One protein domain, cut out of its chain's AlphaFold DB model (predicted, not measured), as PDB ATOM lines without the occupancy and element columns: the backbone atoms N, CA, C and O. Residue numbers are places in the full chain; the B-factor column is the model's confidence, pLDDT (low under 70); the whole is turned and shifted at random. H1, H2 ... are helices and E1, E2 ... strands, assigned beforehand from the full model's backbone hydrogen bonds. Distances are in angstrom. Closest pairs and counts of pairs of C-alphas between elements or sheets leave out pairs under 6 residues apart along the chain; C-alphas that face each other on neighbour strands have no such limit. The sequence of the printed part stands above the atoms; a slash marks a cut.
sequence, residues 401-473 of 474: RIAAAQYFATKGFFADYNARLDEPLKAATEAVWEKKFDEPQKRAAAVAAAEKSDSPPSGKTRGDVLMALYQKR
ATOM      1  N   ARG A 401       3.859  33.074   9.035       97.56
ATOM      2  CA  ARG A 401       2.851  32.149   8.493       97.56
ATOM      3  C   ARG A 401       2.207  32.695   7.216       97.56
ATOM      4  O   ARG A 401       1.727  31.906   6.405       97.56
ATOM      5  N   ILE A 402       2.249  34.011   6.984       98.19
ATOM      6  CA  ILE A 402       1.700  34.650   5.777       98.19
ATOM      7  C   ILE A 402       2.411  34.156   4.519       98.19
ATOM      8  O   ILE A 402       1.750  33.816   3.540       98.19
ATOM      9  N   ALA A 403       3.743  34.053   4.541       97.75
ATOM     10  CA  ALA A 403       4.497  33.545   3.394       97.75
ATOM     11  C   ALA A 403       4.115  32.089   3.078       97.75
ATOM     12  O   ALA A 403       3.930  31.735   1.912       97.75
ATOM     13  N   ALA A 404       3.922  31.261   4.113       98.12
ATOM     14  CA  ALA A 404       3.441  29.892   3.954       98.12
ATOM     15  C   ALA A 404       2.016  29.857   3.373       98.12
ATOM     16  O   ALA A 404       1.754  29.096   2.442       98.12
ATOM     17  N   ALA A 405       1.107  30.701   3.869       98.56
ATOM     18  CA  ALA A 405      -0.261  30.798   3.371       98.56
ATOM     19  C   ALA A 405      -0.307  31.222   1.895       98.56
ATOM     20  O   ALA A 405      -0.936  30.542   1.089       98.56
ATOM     21  N   GLN A 406       0.420  32.283   1.526       98.44
ATOM     22  CA  GLN A 406       0.562  32.755   0.144       98.44
ATOM     23  C   GLN A 406       1.130  31.663  -0.770       98.44
ATOM     24  O   GLN A 406       0.576  31.393  -1.834       98.44
ATOM     25  N   TYR A 407       2.179  30.964  -0.328       98.25
ATOM     26  CA  TYR A 407       2.753  29.846  -1.069       98.25
ATOM     27  C   TYR A 407       1.725  28.728  -1.290       98.25
ATOM     28  O   TYR A 407       1.460  28.337  -2.426       98.25
ATOM     29  N   PHE A 408       1.088  28.228  -0.229       98.25
ATOM     30  CA  PHE A 408       0.137  27.116  -0.327       98.25
ATOM     31  C   PHE A 408      -1.193  27.496  -0.996       98.25
ATOM     32  O   PHE A 408      -1.895  26.614  -1.503       98.25
ATOM     33  N   ALA A 409      -1.504  28.790  -1.102       98.38
ATOM     34  CA  ALA A 409      -2.614  29.298  -1.904       98.38
ATOM     35  C   ALA A 409      -2.472  28.981  -3.394       98.38
ATOM     36  O   ALA A 409      -3.487  28.739  -4.044       98.38
ATOM     37  N   THR A 410      -1.239  28.913  -3.906       98.25
ATOM     38  CA  THR A 410      -0.921  28.469  -5.279       98.25
ATOM     39  C   THR A 410      -0.936  26.945  -5.422       98.25
ATOM     40  O   THR A 410      -0.993  26.403  -6.519       98.25
ATOM     41  N   LYS A 411      -0.900  26.208  -4.304       97.88
ATOM     42  CA  LYS A 411      -0.835  24.738  -4.292       97.88
ATOM     43  C   LYS A 411      -2.188  24.087  -3.994       97.88
ATOM     44  O   LYS A 411      -2.232  22.874  -3.796       97.88
ATOM     45  N   GLY A 412      -3.276  24.859  -3.950       97.81
ATOM     46  CA  GLY A 412      -4.644  24.352  -3.799       97.81
ATOM     47  C   GLY A 412      -5.059  24.011  -2.366       97.81
ATOM     48  O   GLY A 412      -5.918  23.163  -2.165       97.81
ATOM     49  N   PHE A 413      -4.443  24.628  -1.354       98.38
ATOM     50  CA  PHE A 413      -4.758  24.353   0.058       98.38
ATOM     51  C   PHE A 413      -6.001  25.098   0.573       98.38
ATOM     52  O   PHE A 413      -6.440  24.850   1.696       98.38
ATOM     53  N   PHE A 414      -6.575  25.991  -0.237       98.25
ATOM     54  CA  PHE A 414      -7.696  26.854   0.132       98.25
ATOM     55  C   PHE A 414      -8.754  26.843  -0.972       98.25
ATOM     56  O   PHE A 414      -8.423  27.041  -2.145       98.25
ATOM     57  N   ALA A 415     -10.010  26.625  -0.578       96.06
ATOM     58  CA  ALA A 415     -11.173  26.557  -1.466       96.06
ATOM     59  C   ALA A 415     -11.934  27.891  -1.609       96.06
ATOM     60  O   ALA A 415     -12.842  27.988  -2.433       96.06
ATOM     61  N   ASP A 416     -11.557  28.896  -0.818       97.44
ATOM     62  CA  ASP A 416     -12.142  30.238  -0.752       97.44
ATOM     63  C   ASP A 416     -11.036  31.279  -0.456       97.44
ATOM     64  O   ASP A 416      -9.844  30.944  -0.449       97.44
ATOM     65  N   TYR A 417     -11.427  32.533  -0.204       98.12
ATOM     66  CA  TYR A 417     -10.522  33.650   0.095       98.12
ATOM     67  C   TYR A 417     -10.278  33.897   1.592       98.12
ATOM     68  O   TYR A 417      -9.917  35.009   1.967       98.12
ATOM     69  N   ASN A 418     -10.453  32.906   2.469       98.06
ATOM     70  CA  ASN A 418     -10.165  33.047   3.900       98.06
ATOM     71  C   ASN A 418      -9.089  32.036   4.332       98.06
ATOM     72  O   ASN A 418      -9.265  30.814   4.250       98.06
ATOM     73  N   ALA A 419      -7.945  32.531   4.799       98.19
ATOM     74  CA  ALA A 419      -6.825  31.690   5.203       98.19
ATOM     75  C   ALA A 419      -7.072  31.010   6.557       98.19
ATOM     76  O   ALA A 419      -6.747  29.827   6.725       98.19
ATOM     77  N   ARG A 420      -7.699  31.746   7.485       97.88
ATOM     78  CA  ARG A 420      -8.118  31.316   8.824       97.88
ATOM     79  C   ARG A 420      -6.959  30.770   9.656       97.88
ATOM     80  O   ARG A 420      -7.057  29.700  10.243       97.88
ATOM     81  N   LEU A 421      -5.820  31.464   9.669       98.31
ATOM     82  CA  LEU A 421      -4.566  30.899  10.190       98.31
ATOM     83  C   LEU A 421      -4.640  30.457  11.656       98.31
ATOM     84  O   LEU A 421      -4.021  29.453  11.998       98.31
ATOM     85  N   ASP A 422      -5.416  31.147  12.489       98.06
ATOM     86  CA  ASP A 422      -5.551  30.822  13.913       98.06
ATOM     87  C   ASP A 422      -6.686  29.823  14.211       98.06
ATOM     88  O   ASP A 422      -6.819  29.351  15.340       98.06
ATOM     89  N   GLU A 423      -7.505  29.461  13.216       97.81
ATOM     90  CA  GLU A 423      -8.585  28.494  13.415       97.81
ATOM     91  C   GLU A 423      -8.051  27.049  13.497       97.81
ATOM     92  O   GLU A 423      -7.059  26.707  12.834       97.81
ATOM     93  N   PRO A 424      -8.713  26.159  14.266       97.75
ATOM     94  CA  PRO A 424      -8.372  24.740  14.294       97.75
ATOM     95  C   PRO A 424      -8.499  24.093  12.908       97.75
ATOM     96  O   PRO A 424      -9.530  24.197  12.244       97.75
ATOM     97  N   LEU A 425      -7.472  23.359  12.478       97.94
ATOM     98  CA  LEU A 425      -7.514  22.588  11.236       97.94
ATOM     99  C   LEU A 425      -8.322  21.303  11.451       97.94
ATOM    100  O   LEU A 425      -7.998  20.521  12.347       97.94
ATOM    101  N   LYS A 426      -9.331  21.035  10.616       97.81
ATOM    102  CA  LYS A 426     -10.064  19.756  10.624       97.81
ATOM    103  C   LYS A 426      -9.145  18.594  10.238       97.81
ATOM    104  O   LYS A 426      -8.384  18.709   9.279       97.81
ATOM    105  N   ALA A 427      -9.277  17.451  10.914       97.81
ATOM    106  CA  ALA A 427      -8.514  16.240  10.596       97.81
ATOM    107  C   ALA A 427      -8.719  15.781   9.136       97.81
ATOM    108  O   ALA A 427      -7.764  15.395   8.465       97.81
ATOM    109  N   ALA A 428      -9.943  15.896   8.604       97.88
ATOM    110  CA  ALA A 428     -10.230  15.614   7.197       97.88
ATOM    111  C   ALA A 428      -9.467  16.544   6.232       97.88
ATOM    112  O   ALA A 428      -8.946  16.072   5.220       97.88
ATOM    113  N   THR A 429      -9.362  17.843   6.540       98.12
ATOM    114  CA  THR A 429      -8.593  18.799   5.726       98.12
ATOM    115  C   THR A 429      -7.094  18.516   5.817       98.12
ATOM    116  O   THR A 429      -6.429  18.485   4.783       98.12
ATOM    117  N   GLU A 430      -6.561  18.251   7.017       97.62
ATOM    118  CA  GLU A 430      -5.149  17.878   7.203       97.62
ATOM    119  C   GLU A 430      -4.790  16.654   6.345       97.62
ATOM    120  O   GLU A 430      -3.822  16.684   5.585       97.62
ATOM    121  N   ALA A 431      -5.646  15.626   6.347       97.38
ATOM    122  CA  ALA A 431      -5.463  14.437   5.519       97.38
ATOM    123  C   ALA A 431      -5.474  14.733   4.006       97.38
ATOM    124  O   ALA A 431      -4.850  14.008   3.231       97.38
ATOM    125  N   VAL A 432      -6.179  15.773   3.544       97.88
ATOM    126  CA  VAL A 432      -6.113  16.226   2.142       97.88
ATOM    127  C   VAL A 432      -4.820  16.996   1.870       97.88
ATOM    128  O   VAL A 432      -4.210  16.808   0.818       97.88
ATOM    129  N   TRP A 433      -4.376  17.835   2.803       96.94
ATOM    130  CA  TRP A 433      -3.138  18.609   2.681       96.94
ATOM    131  C   TRP A 433      -1.885  17.729   2.581       96.94
ATOM    132  O   TRP A 433      -0.952  18.066   1.850       96.94
ATOM    133  N   GLU A 434      -1.878  16.573   3.246       94.00
ATOM    134  CA  GLU A 434      -0.783  15.596   3.182       94.00
ATOM    135  C   GLU A 434      -0.767  14.772   1.882       94.00
ATOM    136  O   GLU A 434       0.273  14.231   1.492       94.00
ATOM    137  N   LYS A 435      -1.895  14.699   1.161       94.88
ATOM    138  CA  LYS A 435      -1.991  13.954  -0.099       94.88
ATOM    139  C   LYS A 435      -1.268  14.667  -1.244       94.88
ATOM    140  O   LYS A 435      -1.277  15.899  -1.392       94.88
ATOM    141  N   LYS A 436      -0.669  13.862  -2.122       92.75
ATOM    142  CA  LYS A 436      -0.143  14.330  -3.408       92.75
ATOM    143  C   LYS A 436      -1.290  14.517  -4.398       92.75
ATOM    144  O   LYS A 436      -2.208  13.707  -4.444       92.75
ATOM    145  N   PHE A 437      -1.205  15.592  -5.168       94.88
ATOM    146  CA  PHE A 437      -2.111  15.916  -6.260       94.88
ATOM    147  C   PHE A 437      -1.263  16.382  -7.434       94.88
ATOM    148  O   PHE A 437      -0.295  17.113  -7.214       94.88
ATOM    149  N   ASP A 438      -1.658  15.984  -8.638       90.88
ATOM    150  CA  ASP A 438      -0.978  16.382  -9.873       90.88
ATOM    151  C   ASP A 438      -1.336  17.817 -10.286       90.88
ATOM    152  O   ASP A 438      -0.578  18.462 -10.996       90.88
ATOM    153  N   GLU A 439      -2.476  18.331  -9.811       93.81
ATOM    154  CA  GLU A 439      -2.967  19.674 -10.122       93.81
ATOM    155  C   GLU A 439      -3.470  20.376  -8.848       93.81
ATOM    156  O   GLU A 439      -4.277  19.795  -8.103       93.81
ATOM    157  N   PRO A 440      -3.074  21.640  -8.595       96.06
ATOM    158  CA  PRO A 440      -3.574  22.429  -7.469       96.06
ATOM    159  C   PRO A 440      -5.101  22.520  -7.428       96.06
ATOM    160  O   PRO A 440      -5.698  22.431  -6.357       96.06
ATOM    161  N   GLN A 441      -5.742  22.636  -8.593       96.00
ATOM    162  CA  GLN A 441      -7.191  22.765  -8.708       96.00
ATOM    163  C   GLN A 441      -7.930  21.543  -8.133       96.00
ATOM    164  O   GLN A 441      -8.906  21.687  -7.395       96.00
ATOM    165  N   LYS A 442      -7.422  20.330  -8.395       96.75
ATOM    166  CA  LYS A 442      -7.973  19.083  -7.835       96.75
ATOM    167  C   LYS A 442      -7.814  19.032  -6.316       96.75
ATOM    168  O   LYS A 442      -8.736  18.597  -5.624       96.75
ATOM    169  N   ARG A 443      -6.680  19.515  -5.786       97.88
ATOM    170  CA  ARG A 443      -6.496  19.641  -4.332       97.88
ATOM    171  C   ARG A 443      -7.509  20.619  -3.743       97.88
ATOM    172  O   ARG A 443      -8.143  20.273  -2.753       97.88
ATOM    173  N   ALA A 444      -7.710  21.783  -4.360       97.94
ATOM    174  CA  ALA A 444      -8.650  22.789  -3.866       97.94
ATOM    175  C   ALA A 444     -10.086  22.248  -3.788       97.94
ATOM    176  O   ALA A 444     -10.768  22.464  -2.787       97.94
ATOM    177  N   ALA A 445     -10.526  21.473  -4.785       97.38
ATOM    178  CA  ALA A 445     -11.836  20.819  -4.759       97.38
ATOM    179  C   ALA A 445     -11.944  19.766  -3.638       97.38
ATOM    180  O   ALA A 445     -12.958  19.696  -2.940       97.38
ATOM    181  N   ALA A 446     -10.887  18.977  -3.413       97.69
ATOM    182  CA  ALA A 446     -10.838  18.023  -2.306       97.69
ATOM    183  C   ALA A 446     -10.836  18.724  -0.934       97.69
ATOM    184  O   ALA A 446     -11.493  18.249  -0.008       97.69
ATOM    185  N   VAL A 447     -10.151  19.866  -0.811       98.00
ATOM    186  CA  VAL A 447     -10.205  20.722   0.383       98.00
ATOM    187  C   VAL A 447     -11.628  21.238   0.587       98.00
ATOM    188  O   VAL A 447     -12.151  21.106   1.684       98.00
ATOM    189  N   ALA A 448     -12.299  21.734  -0.457       97.31
ATOM    190  CA  ALA A 448     -13.681  22.208  -0.362       97.31
ATOM    191  C   ALA A 448     -14.633  21.124   0.173       97.31
ATOM    192  O   ALA A 448     -15.492  21.398   1.012       97.31
ATOM    193  N   ALA A 449     -14.469  19.880  -0.289       97.12
ATOM    194  CA  ALA A 449     -15.240  18.741   0.201       97.12
ATOM    195  C   ALA A 449     -14.910  18.395   1.666       97.12
ATOM    196  O   ALA A 449     -15.822  18.169   2.461       97.12
ATOM    197  N   ALA A 450     -13.627  18.397   2.042       97.38
ATOM    198  CA  ALA A 450     -13.189  18.129   3.411       97.38
ATOM    199  C   ALA A 450     -13.665  19.204   4.405       97.38
ATOM    200  O   ALA A 450     -14.133  18.864   5.492       97.38
ATOM    201  N   GLU A 451     -13.644  20.482   4.018       95.38
ATOM    202  CA  GLU A 451     -14.114  21.590   4.859       95.38
ATOM    203  C   GLU A 451     -15.624  21.526   5.117       95.38
ATOM    204  O   GLU A 451     -16.083  21.908   6.194       95.38
ATOM    205  N   LYS A 452     -16.405  20.977   4.181       94.81
ATOM    206  CA  LYS A 452     -17.848  20.740   4.358       94.81
ATOM    207  C   LYS A 452     -18.168  19.501   5.196       94.81
ATOM    208  O   LYS A 452     -19.299  19.367   5.654       94.81
ATOM    209  N   SER A 453     -17.208  18.597   5.390       95.12
ATOM    210  CA  SER A 453     -17.424  17.381   6.174       95.12
ATOM    211  C   SER A 453     -17.465  17.666   7.677       95.12
ATOM    212  O   SER A 453     -16.827  18.604   8.178       95.12
ATOM    213  N   ASP A 454     -18.214  16.830   8.395       93.75
ATOM    214  CA  ASP A 454     -18.166  16.778   9.850       93.75
ATOM    215  C   ASP A 454     -16.931  15.970  10.268       93.75
ATOM    216  O   ASP A 454     -16.844  14.760  10.054       93.75
ATOM    217  N   SER A 455     -15.918  16.671  10.768       95.56
ATOM    218  CA  SER A 455     -14.627  16.106  11.152       95.56
ATOM    219  C   SER A 455     -14.140  16.817  12.405       95.56
ATOM    220  O   SER A 455     -14.175  18.052  12.444       95.56
ATOM    221  N   PRO A 456     -13.594  16.083  13.390       96.25
ATOM    222  CA  PRO A 456     -12.999  16.707  14.560       96.25
ATOM    223  C   PRO A 456     -11.766  17.546  14.173       96.25
ATOM    224  O   PRO A 456     -11.164  17.322  13.110       96.25
ATOM    225  N   PRO A 457     -11.354  18.491  15.035       96.25
ATOM    226  CA  PRO A 457     -10.071  19.170  14.912       96.25
ATOM    227  C   PRO A 457      -8.893  18.186  14.968       96.25
ATOM    228  O   PRO A 457      -8.919  17.211  15.714       96.25
ATOM    229  N   SER A 458      -7.827  18.489  14.233       95.25
ATOM    230  CA  SER A 458      -6.535  17.781  14.258       95.25
ATOM    231  C   SER A 458      -5.720  18.011  15.539       95.25
ATOM    232  O   SER A 458      -4.723  17.331  15.776       95.25
ATOM    233  N   GLY A 459      -6.106  19.002  16.349       95.56
ATOM    234  CA  GLY A 459      -5.324  19.477  17.494       95.56
ATOM    235  C   GLY A 459      -4.264  20.531  17.147       95.56
ATOM    236  O   GLY A 459      -3.489  20.904  18.022       95.56
ATOM    237  N   LYS A 460      -4.224  21.027  15.902       97.12
ATOM    238  CA  LYS A 460      -3.322  22.098  15.443       97.12
ATOM    239  C   LYS A 460      -4.113  23.217  14.765       97.12
ATOM    240  O   LYS A 460      -5.218  22.984  14.267       97.12
ATOM    241  N   THR A 461      -3.541  24.418  14.703       98.19
ATOM    242  CA  THR A 461      -4.099  25.505  13.884       98.19
ATOM    243  C   THR A 461      -3.727  25.322  12.411       98.19
ATOM    244  O   THR A 461      -2.756  24.634  12.072       98.19
ATOM    245  N   ARG A 462      -4.486  25.954  11.511       98.31
ATOM    246  CA  ARG A 462      -4.181  25.967  10.069       98.31
ATOM    247  C   ARG A 462      -2.797  26.562   9.800       98.31
ATOM    248  O   ARG A 462      -2.015  25.983   9.047       98.31
ATOM    249  N   GLY A 463      -2.485  27.689  10.436       98.06
ATOM    250  CA  GLY A 463      -1.227  28.413  10.274       98.06
ATOM    251  C   GLY A 463      -0.008  27.603  10.706       98.06
ATOM    252  O   GLY A 463       0.979  27.567   9.973       98.06
ATOM    253  N   ASP A 464      -0.090  26.895  11.836       97.56
ATOM    254  CA  ASP A 464       1.023  26.075  12.336       97.56
ATOM    255  C   ASP A 464       1.350  24.922  11.381       97.56
ATOM    256  O   ASP A 464       2.519  24.657  11.086       97.56
ATOM    257  N   VAL A 465       0.321  24.255  10.844       97.75
ATOM    258  CA  VAL A 465       0.505  23.156   9.885       97.75
ATOM    259  C   VAL A 465       1.091  23.667   8.572       97.75
ATOM    260  O   VAL A 465       2.049  23.078   8.065       97.75
ATOM    261  N   LEU A 466       0.580  24.780   8.039       97.69
ATOM    262  CA  LEU A 466       1.132  25.405   6.834       97.69
ATOM    263  C   LEU A 466       2.600  25.787   7.033       97.69
ATOM    264  O   LEU A 466       3.431  25.485   6.178       97.69
ATOM    265  N   MET A 467       2.944  26.393   8.169       97.00
ATOM    266  CA  MET A 467       4.318  26.791   8.458       97.00
ATOM    267  C   MET A 467       5.252  25.581   8.562       97.00
ATOM    268  O   MET A 467       6.325  25.572   7.952       97.00
ATOM    269  N   ALA A 468       4.827  24.520   9.252       96.50
ATOM    270  CA  ALA A 468       5.596  23.282   9.353       96.50
ATOM    271  C   ALA A 468       5.819  22.625   7.977       96.50
ATOM    272  O   ALA A 468       6.913  22.138   7.684       96.50
ATOM    273  N   LEU A 469       4.802  22.624   7.108       95.31
ATOM    274  CA  LEU A 469       4.925  22.128   5.733       95.31
ATOM    275  C   LEU A 469       5.836  23.015   4.876       95.31
ATOM    276  O   LEU A 469       6.567  22.494   4.032       95.31
ATOM    277  N   TYR A 470       5.806  24.333   5.082       95.19
ATOM    278  CA  TYR A 470       6.630  25.289   4.347       95.19
ATOM    279  C   TYR A 470       8.118  25.119   4.677       95.19
ATOM    280  O   TYR A 470       8.941  25.041   3.767       95.19
ATOM    281  N   GLN A 471       8.449  24.962   5.962       93.56
ATOM    282  CA  GLN A 471       9.821  24.765   6.442       93.56
ATOM    283  C   GLN A 471      10.436  23.435   5.985       93.56
ATOM    284  O   GLN A 471      11.615  23.396   5.657       93.56
ATOM    285  N   LYS A 472       9.649  22.351   5.913       89.44
ATOM    286  CA  LYS A 472      10.118  21.035   5.428       89.44
ATOM    287  C   LYS A 472      10.486  21.013   3.940       89.44
ATOM    288  O   LYS A 472      11.086  20.045   3.487       89.44
ATOM    289  N   ARG A 473      10.051  22.019   3.176       76.31
ATOM    290  CA  ARG A 473      10.270  22.130   1.727       76.31
ATOM    291  C   ARG A 473      11.371  23.135   1.357       76.31
ATOM    292  O   ARG A 473      11.523  23.403   0.170       76.31
TER     293      ARG A 473
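What this domain is: This is residues 401 to 473 of the 474 residues of an uncharacterized protein of Verrucomicrobia bacterium 12-59-8 (UniProt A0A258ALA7). Two pairs of helices make a small rounded body: H2 and H3 are side by side as a hairpin, while H1 and H4 cross at about a right angle. A short two-stranded ribbon, E1 with E2, sits at one end and leads directly into H2 and H4, and a long loop, residues 410 to 423, joins H1 to E1. The printed part has 73 residues with four named helices and two named strands, in the order H1, E1, H2, H3, E2, H4; the sheet, order E1 - E2, is antiparallel and the class is mostly helix. It is compact, with a radius of gyration of the C-alphas of 11.0 A and spans of 29 by 27 by 22 A.

Where its parts are: H1 is residues 401 to 409, 12.1 A long, beginning at C-alpha 401 (2.851, 32.149, 8.493). E1 is residues 424 to 426, 6.4 A, and H2 residues 427 to 433, 9.9 A. H3, residues 440 to 452, is the longest helix at 18.6 A. E2 is residues 457 to 461, 8.8 A. H4, residues 462 to 471, 14.5 A, ends at C-alpha 471 (9.821, 24.765, 6.442).

How they stand to each other: H1 and H4 touch, about perpendicular at 85 degrees; their closest C-alphas, Ala 404 and Met 467, are 5.5 A apart. E1 and E2 are antiparallel neighbours at 137 degrees, with N 425 and O 460 2.9 A apart, within hydrogen-bond range. The hairpin H2 and H3 touch at a shallow tilt of 5 degrees, opposite ways; their closest C-alphas, Thr 429 and Ala 450, are 5.2 A apart. H2 and H4 are near each other, with 7 pairs of C-alphas within 10 A, while H3 and H4 are apart. In H1, H2, H3 and H4 every O i to N i+4 pair is within hydrogen-bond range.

The domain as a whole: The two C-alphas farthest apart, Asp 454 and Arg 473, are 30.1 A apart. The printed part has no cut, and the link from H1 to E1 is long, with 14 residues. The mean pLDDT of the printed part is 96.5, and no printed residue is under 70.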